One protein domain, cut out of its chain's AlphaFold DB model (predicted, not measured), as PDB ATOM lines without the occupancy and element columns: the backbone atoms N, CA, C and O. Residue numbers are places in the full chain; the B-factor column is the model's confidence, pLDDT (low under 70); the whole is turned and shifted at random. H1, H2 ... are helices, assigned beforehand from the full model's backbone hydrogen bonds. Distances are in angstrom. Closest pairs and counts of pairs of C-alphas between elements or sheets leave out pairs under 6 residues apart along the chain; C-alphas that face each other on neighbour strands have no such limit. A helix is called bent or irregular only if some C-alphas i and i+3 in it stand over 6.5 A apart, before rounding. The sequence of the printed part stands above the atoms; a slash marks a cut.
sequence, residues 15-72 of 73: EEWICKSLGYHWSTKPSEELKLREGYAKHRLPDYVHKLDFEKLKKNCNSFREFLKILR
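What this domain is: This is residues 15 to 72 of the 73 residues of an uncharacterized protein of Thermococci archaeon (UniProt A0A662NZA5). A short helix, H1, sits in the middle, with H2 and H4 packed on opposite sides of it and H3 on a third side. H5 turns off H4 at a corner and lies toward one end of the longest axis, with H2 toward the other. The printed part has 58 residues with five named helices, H1 to H5 in chain order, and no named strand; the class is all helix. It is compact, with a radius of gyration of the C-alphas of 11.5 A and spans of 34 by 23 by 16 A.

Where its parts are: Find C-alpha 15 at (231.465, 188.719, 255.980); from there H1 runs 10.8 A to residue 22. H2 takes residues 30 to 38, 11.4 A. H3 follows at residues 42 to 51, 15.6 A, and is irregular: C-alphas 43 and 46 are 7.5 A apart. H4 covers residues 54 to 60, 9.8 A. H5 covers residues 62 to 70, 12.6 A, ending at C-alpha 70 (220.393, 195.021, 270.305).

How they stand to each other: Begin at the hub, H1. It touches H2 at a steep tilt of 48 degrees, the same way, with Glu 16 and Pro 30 the closest C-alphas at 5.2 A. It touches H3 at a shallow tilt of 33 degrees, only just short of steep; the closest C-alphas, Ile 18 and Lys 51, are 6.5 A apart. It touches H4 about perpendicular, at 76 degrees, with C-alphas 21 and 56 closest at 6.0 A. H4 and H5 touch only at the corner, C-alphas 58 and 65 being closest at 5.7 A. H2 and H4 are apart. Every O i to N i+4 pair is within hydrogen-bond range in H1, H2, H4 and H5; H3 has 0 of 6, but 5 of 7 O i to N i+3 pairs.

The domain as a whole: The farthest C-alphas, Leu 36 and Arg 72, are 35.4 A apart. The printed part has no cut and no long link. Mean pLDDT of the printed part is 95.8, and no printed residue is under 70.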
ATOM      1  N   GLU A  15     230.075 189.032 256.298       97.19
ATOM      2  CA  GLU A  15     231.465 188.719 255.980       97.19
ATOM      3  C   GLU A  15     232.413 189.896 256.265       97.19
ATOM      4  O   GLU A  15     233.603 189.677 256.497       97.19
ATOM      5  N   GLU A  16     231.898 191.132 256.346       96.81
ATOM      6  CA  GLU A  16     232.645 192.295 256.832       96.81
ATOM      7  C   GLU A  16     233.310 192.001 258.182       96.81
ATOM      8  O   GLU A  16     234.480 192.328 258.389       96.81
ATOM      9  N   TRP A  17     232.591 191.343 259.095       97.38
ATOM     10  CA  TRP A  17     233.098 191.061 260.435       97.38
ATOM     11  C   TRP A  17     234.310 190.130 260.385       97.38
ATOM     12  O   TRP A  17     235.288 190.305 261.115       97.38
ATOM     13  N   ILE A  18     234.285 189.165 259.475       97.62
ATOM     14  CA  ILE A  18     235.397 188.242 259.273       97.62
ATOM     15  C   ILE A  18     236.588 189.008 258.692       97.62
ATOM     16  O   ILE A  18     237.679 188.959 259.259       97.62
ATOM     17  N   CYS A  19     236.380 189.780 257.620       97.19
ATOM     18  CA  CYS A  19     237.445 190.566 256.996       97.19
ATOM     19  C   CYS A  19     238.096 191.547 257.980       97.19
ATOM     20  O   CYS A  19     239.321 191.581 258.083       97.19
ATOM     21  N   LYS A  20     237.307 192.298 258.763       96.81
ATOM     22  CA  LYS A  20     237.839 193.213 259.790       96.81
ATOM     23  C   LYS A  20     238.634 192.474 260.867       96.81
ATOM     24  O   LYS A  20     239.678 192.968 261.289       96.81
ATOM     25  N   SER A  21     238.171 191.300 261.300       97.88
ATOM     26  CA  SER A  21     238.869 190.496 262.313       97.88
ATOM     27  C   SER A  21     240.230 190.002 261.812       97.88
ATOM     28  O   SER A  21     241.235 190.093 262.526       97.88
ATOM     29  N   LEU A  22     240.278 189.580 260.544       96.69
ATOM     30  CA  LEU A  22     241.486 189.126 259.851       96.69
ATOM     31  C   LEU A  22     242.398 190.273 259.375       96.69
ATOM     32  O   LEU A  22     243.518 190.024 258.941       96.69
ATOM     33  N   GLY A  23     241.959 191.531 259.478       96.19
ATOM     34  CA  GLY A  23     242.714 192.694 258.994       96.19
ATOM     35  C   GLY A  23     242.719 192.840 257.467       96.19
ATOM     36  O   GLY A  23     243.577 193.527 256.911       96.19
ATOM     37  N   TYR A  24     241.777 192.197 256.780       96.00
ATOM     38  CA  TYR A  24     241.618 192.310 255.336       96.00
ATOM     39  C   TYR A  24     240.934 193.621 254.964       96.00
ATOM     40  O   TYR A  24     240.040 194.116 255.654       96.00
ATOM     41  N   HIS A  25     241.366 194.163 253.832       93.50
ATOM     42  CA  HIS A  25     240.771 195.320 253.187       93.50
ATOM     43  C   HIS A  25     240.157 194.842 251.876       93.50
ATOM     44  O   HIS A  25     240.723 193.970 251.226       93.50
ATOM     45  N   TRP A  26     239.013 195.403 251.500       94.00
ATOM     46  CA  TRP A  26     238.298 195.044 250.279       94.00
ATOM     47  C   TRP A  26     237.941 196.314 249.509       94.00
ATOM     48  O   TRP A  26     237.638 197.347 250.106       94.00
ATOM     49  N   SER A  27     237.976 196.237 248.180       90.00
ATOM     50  CA  SER A  27     237.527 197.315 247.286       90.00
ATOM     51  C   SER A  27     236.099 197.103 246.779       90.00
ATOM     52  O   SER A  27     235.426 198.067 246.422       90.00
ATOM     53  N   THR A  28     235.629 195.851 246.753       88.56
ATOM     54  CA  THR A  28     234.311 195.465 246.232       88.56
ATOM     55  C   THR A  28     233.377 195.012 247.354       88.56
ATOM     56  O   THR A  28     232.609 195.816 247.877       88.56
ATOM     57  N   LYS A  29     233.434 193.731 247.736       95.12
ATOM     58  CA  LYS A  29     232.601 193.113 248.772       95.12
ATOM     59  C   LYS A  29     233.445 192.205 249.670       95.12
ATOM     60  O   LYS A  29     234.328 191.517 249.152       95.12
ATOM     61  N   PRO A  30     233.165 192.151 250.982       96.75
ATOM     62  CA  PRO A  30     233.868 191.261 251.902       96.75
ATOM     63  C   PRO A  30     233.876 189.781 251.476       96.75
ATOM     64  O   PRO A  30     234.911 189.131 251.566       96.75
ATOM     65  N   SER A  31     232.769 189.244 250.965       97.00
ATOM     66  CA  SER A  31     232.634 187.851 250.514       97.00
ATOM     67  C   SER A  31     233.527 187.524 249.322       97.00
ATOM     68  O   SER A  31     234.106 186.440 249.289       97.00
ATOM     69  N   GLU A  32     233.695 188.451 248.377       97.19
ATOM     70  CA  GLU A  32     234.624 188.283 247.253       97.19
ATOM     71  C   GLU A  32     236.081 188.319 247.735       97.19
ATOM     72  O   GLU A  32     236.892 187.504 247.295       97.19
ATOM     73  N   GLU A  33     236.403 189.181 248.705       97.25
ATOM     74  CA  GLU A  33     237.731 189.202 249.334       97.25
ATOM     75  C   GLU A  33     238.022 187.883 250.073       97.25
ATOM     76  O   GLU A  33     239.098 187.301 249.922       97.25
ATOM     77  N   LEU A  34     237.046 187.352 250.822       97.25
ATOM     78  CA  LEU A  34     237.165 186.041 251.466       97.25
ATOM     79  C   LEU A  34     237.261 184.908 250.442       97.25
ATOM     80  O   LEU A  34     237.982 183.934 250.665       97.25
ATOM     81  N   LYS A  35     236.561 185.006 249.311       97.25
ATOM     82  CA  LYS A  35     236.635 184.008 248.240       97.25
ATOM     83  C   LYS A  35     238.036 183.965 247.644       97.25
ATOM     84  O   LYS A  35     238.582 182.880 247.469       97.25
ATOM     85  N   LEU A  36     238.625 185.136 247.407       96.50
ATOM     86  CA  LEU A  36     239.973 185.284 246.869       96.50
ATOM     87  C   LEU A  36     241.051 184.770 247.836       96.50
ATOM     88  O   LEU A  36     241.969 184.078 247.405       96.50
ATOM     89  N   ARG A  37     240.955 185.104 249.129       95.81
ATOM     90  CA  ARG A  37     242.006 184.787 250.116       95.81
ATOM     91  C   ARG A  37     241.873 183.421 250.773       95.81
ATOM     92  O   ARG A  37     242.875 182.800 251.099       95.81
ATOM     93  N   GLU A  38     240.645 182.984 251.021       96.00
ATOM     94  CA  GLU A  38     240.348 181.845 251.899       96.00
ATOM     95  C   GLU A  38     239.575 180.734 251.170       96.00
ATOM     96  O   GLU A  38     239.204 179.736 251.788       96.00
ATOM     97  N   GLY A  39     239.272 180.907 249.876       95.94
ATOM     98  CA  GLY A  39     238.414 179.979 249.135       95.94
ATOM     99  C   GLY A  39     236.995 179.915 249.708       95.94
ATOM    100  O   GLY A  39     236.380 178.846 249.740       95.94
ATOM    101  N   TYR A  40     236.496 181.041 250.227       96.75
ATOM    102  CA  TYR A  40     235.177 181.129 250.847       96.75
ATOM    103  C   TYR A  40     234.047 180.709 249.901       96.75
ATOM    104  O   TYR A  40     233.987 181.096 248.734       96.75
ATOM    105  N   ALA A  41     233.099 179.960 250.462       96.25
ATOM    106  CA  ALA A  41     231.805 179.665 249.871       96.25
ATOM    107  C   ALA A  41     230.726 179.899 250.930       96.25
ATOM    108  O   ALA A  41     230.931 179.572 252.095       96.25
ATOM    109  N   LYS A  42     229.556 180.412 250.531       93.50
ATOM    110  CA  LYS A  42     228.528 180.909 251.466       93.50
ATOM    111  C   LYS A  42     228.104 179.915 252.557       93.50
ATOM    112  O   LYS A  42     227.874 180.301 253.696       93.50
ATOM    113  N   HIS A  43     228.034 178.625 252.229       96.06
ATOM    114  CA  HIS A  43     227.680 177.579 253.197       96.06
ATOM    115  C   HIS A  43     228.736 177.379 254.299       96.06
ATOM    116  O   HIS A  43     228.426 176.802 255.334       96.06
ATOM    117  N   ARG A  44     229.964 177.869 254.093       96.25
ATOM    118  CA  ARG A  44     231.080 177.788 255.040       96.25
ATOM    119  C   ARG A  44     231.132 178.951 256.019       96.25
ATOM    120  O   ARG A  44     232.041 178.981 256.836       96.25
ATOM    121  N   LEU A  45     230.201 179.908 255.971       96.06
ATOM    122  CA  LEU A  45     230.184 181.037 256.908       96.06
ATOM    123  C   LEU A  45     230.342 180.613 258.390       96.06
ATOM    124  O   LEU A  45     231.139 181.248 259.084       96.06
ATOM    125  N   PRO A  46     229.691 179.533 258.880       97.06
ATOM    126  CA  PRO A  46     229.885 179.061 260.254       97.06
ATOM    127  C   PRO A  46     231.333 178.674 260.584       97.06
ATOM    128  O   PRO A  46     231.764 178.843 261.725       97.06
ATOM    129  N   ASP A  47     232.115 178.233 259.595       97.00
ATOM    130  CA  ASP A  47     233.516 177.855 259.791       97.00
ATOM    131  C   ASP A  47     234.367 179.053 260.232       97.00
ATOM    132  O   ASP A  47     235.418 178.858 260.825       97.00
ATOM    133  N   TYR A  48     233.946 180.296 259.980       97.19
ATOM    134  CA  TYR A  48     234.737 181.496 260.272       97.19
ATOM    135  C   TYR A  48     234.461 182.087 261.661       97.19
ATOM    136  O   TYR A  48     235.093 183.074 262.029       97.19
ATOM    137  N   VAL A  49     233.572 181.490 262.465       96.06
ATOM    138  CA  VAL A  49     233.235 181.996 263.811       96.06
ATOM    139  C   VAL A  49     234.478 182.142 264.691       96.06
ATOM    140  O   VAL A  49     234.647 183.156 265.361       96.06
ATOM    141  N   HIS A  50     235.388 181.168 264.640       97.00
ATOM    142  CA  HIS A  50     236.629 181.189 265.421       97.00
ATOM    143  C   HIS A  50     237.637 182.254 264.955       97.00
ATOM    144  O   HIS A  50     238.606 182.523 265.658       97.00
ATOM    145  N   LYS A  51     237.428 182.852 263.776       97.12
ATOM    146  CA  LYS A  51     238.267 183.927 263.228       97.12
ATOM    147  C   LYS A  51     237.795 185.316 263.654       97.12
ATOM    148  O   LYS A  51     238.452 186.298 263.316       97.12
ATOM    149  N   LEU A  52     236.662 185.420 264.353       97.94
ATOM    150  CA  LEU A  52     236.138 186.701 264.808       97.94
ATOM    151  C   LEU A  52     236.954 187.240 265.986       97.94
ATOM    152  O   LEU A  52     237.141 186.572 266.999       97.94
ATOM    153  N   ASP A  53     237.383 188.490 265.864       98.12
ATOM    154  CA  ASP A  53     238.093 189.236 266.895       98.12
ATOM    155  C   ASP A  53     237.168 190.346 267.404       98.12
ATOM    156  O   ASP A  53     237.022 191.409 266.793       98.12
ATOM    157  N   PHE A  54     236.496 190.083 268.525       97.12
ATOM    158  CA  PHE A  54     235.467 190.982 269.051       97.12
ATOM    159  C   PHE A  54     236.027 192.338 269.487       97.12
ATOM    160  O   PHE A  54     235.302 193.331 269.428       97.12
ATOM    161  N   GLU A  55     237.298 192.417 269.883       97.19
ATOM    162  CA  GLU A  55     237.921 193.689 270.257       97.19
ATOM    163  C   GLU A  55     238.181 194.552 269.019       97.19
ATOM    164  O   GLU A  55     237.832 195.739 269.002       97.19
ATOM    165  N   LYS A  56     238.678 193.957 267.926       97.00
ATOM    166  CA  LYS A  56     238.786 194.664 266.638       97.00
ATOM    167  C   LYS A  56     237.424 195.094 266.107       97.00
ATOM    168  O   LYS A  56     237.296 196.216 265.612       97.00
ATOM    169  N   LEU A  57     236.407 194.241 266.217       97.12
ATOM    170  CA  LEU A  57     235.065 194.545 265.722       97.12
ATOM    171  C   LEU A  57     234.404 195.691 266.483       97.12
ATOM    172  O   LEU A  57     233.863 196.599 265.854       97.12
ATOM    173  N   LYS A  58     234.517 195.724 267.818       96.56
ATOM    174  CA  LYS A  58     234.030 196.853 268.632       96.56
ATOM    175  C   LYS A  58     234.656 198.180 268.212       96.56
ATOM    176  O   LYS A  58     233.988 199.210 268.270       96.56
ATOM    177  N   LYS A  59     235.927 198.171 267.805       95.00
ATOM    178  CA  LYS A  59     236.643 199.385 267.404       95.00
ATOM    179  C   LYS A  59     236.308 199.823 265.976       95.00
ATOM    180  O   LYS A  59     236.155 201.017 265.737       95.00
ATOM    181  N   ASN A  60     236.187 198.869 265.051       91.56
ATOM    182  CA  ASN A  60     236.283 199.140 263.613       91.56
ATOM    183  C   ASN A  60     235.038 198.762 262.789       91.56
ATOM    184  O   ASN A  60     235.089 198.898 261.569       91.56
ATOM    185  N   CYS A  61     233.956 198.263 263.401       94.69
ATOM    186  CA  CYS A  61     232.768 197.806 262.675       94.69
ATOM    187  C   CYS A  61     231.471 198.330 263.313       94.69
ATOM    188  O   CYS A  61     231.141 197.992 264.454       94.69
ATOM    189  N   ASN A  62     230.722 199.170 262.586       94.38
ATOM    190  CA  ASN A  62     229.521 199.799 263.134       94.38
ATOM    191  C   ASN A  62     228.392 198.791 263.384       94.38
ATOM    192  O   ASN A  62     227.830 198.768 264.481       94.38
ATOM    193  N   SER A  63     228.133 197.913 262.415       95.38
ATOM    194  CA  SER A  63     227.104 196.870 262.507       95.38
ATOM    195  C   SER A  63     227.341 195.936 263.702       95.38
ATOM    196  O   SER A  63     226.400 195.570 264.400       95.38
ATOM    197  N   PHE A  64     228.596 195.622 264.045       96.62
ATOM    198  CA  PHE A  64     228.885 194.833 265.248       96.62
ATOM    199  C   PHE A  64     228.543 195.578 266.546       96.62
ATOM    200  O   PHE A  64     228.000 194.993 267.484       96.62
ATOM    201  N   ARG A  65     228.813 196.887 266.622       95.88
ATOM    202  CA  ARG A  65     228.427 197.692 267.795       95.88
ATOM    203  C   ARG A  65     226.911 197.785 267.943       95.88
ATOM    204  O   ARG A  65     226.416 197.725 269.064       95.88
ATOM    205  N   GLU A  66     226.185 197.935 266.841       95.56
ATOM    206  CA  GLU A  66     224.718 197.949 266.841       95.56
ATOM    207  C   GLU A  66     224.142 196.599 267.255       95.56
ATOM    208  O   GLU A  66     223.263 196.551 268.113       95.56
ATOM    209  N   PHE A  67     224.713 195.500 266.757       95.56
ATOM    210  CA  PHE A  67     224.369 194.153 267.202       95.56
ATOM    211  C   PHE A  67     224.511 193.995 268.722       95.56
ATOM    212  O   PHE A  67     223.590 193.527 269.387       95.56
ATOM    213  N   LEU A  68     225.627 194.452 269.299       95.69
ATOM    214  CA  LEU A  68     225.833 194.390 270.749       95.69
ATOM    215  C   LEU A  68     224.850 195.258 271.545       95.69
ATOM    216  O   LEU A  68     224.559 194.914 272.687       95.69
ATOM    217  N   LYS A  69     224.357 196.371 270.985       94.56
ATOM    218  CA  LYS A  69     223.295 197.172 271.616       94.56
ATOM    219  C   LYS A  69     221.975 196.409 271.612       94.56
ATOM    220  O   LYS A  69     221.365 196.281 272.663       94.56
ATOM    221  N   ILE A  70     221.610 195.829 270.467       93.75
ATOM    222  CA  ILE A  70     220.393 195.021 270.305       93.75
ATOM    223  C   ILE A  70     220.360 193.849 271.296       93.75
ATOM    224  O   ILE A  70     219.301 193.543 271.828       93.75
ATOM    225  N   LEU A  71     221.500 193.203 271.564       91.81
ATOM    226  CA  LEU A  71     221.583 192.080 272.508       91.81
ATOM    227  C   LEU A  71     221.454 192.465 273.991       91.81
ATOM    228  O   LEU A  71     221.282 191.579 274.824       91.81
ATOM    229  N   ARG A  72     221.635 193.743 274.346       88.25
ATOM    230  CA  ARG A  72     221.623 194.221 275.743       88.25
ATOM    231  C   ARG A  72     220.275 194.792 276.181       88.25
ATOM    232  O   ARG A  72     220.142 195.145 277.350       88.25
TER     233      ARG A  72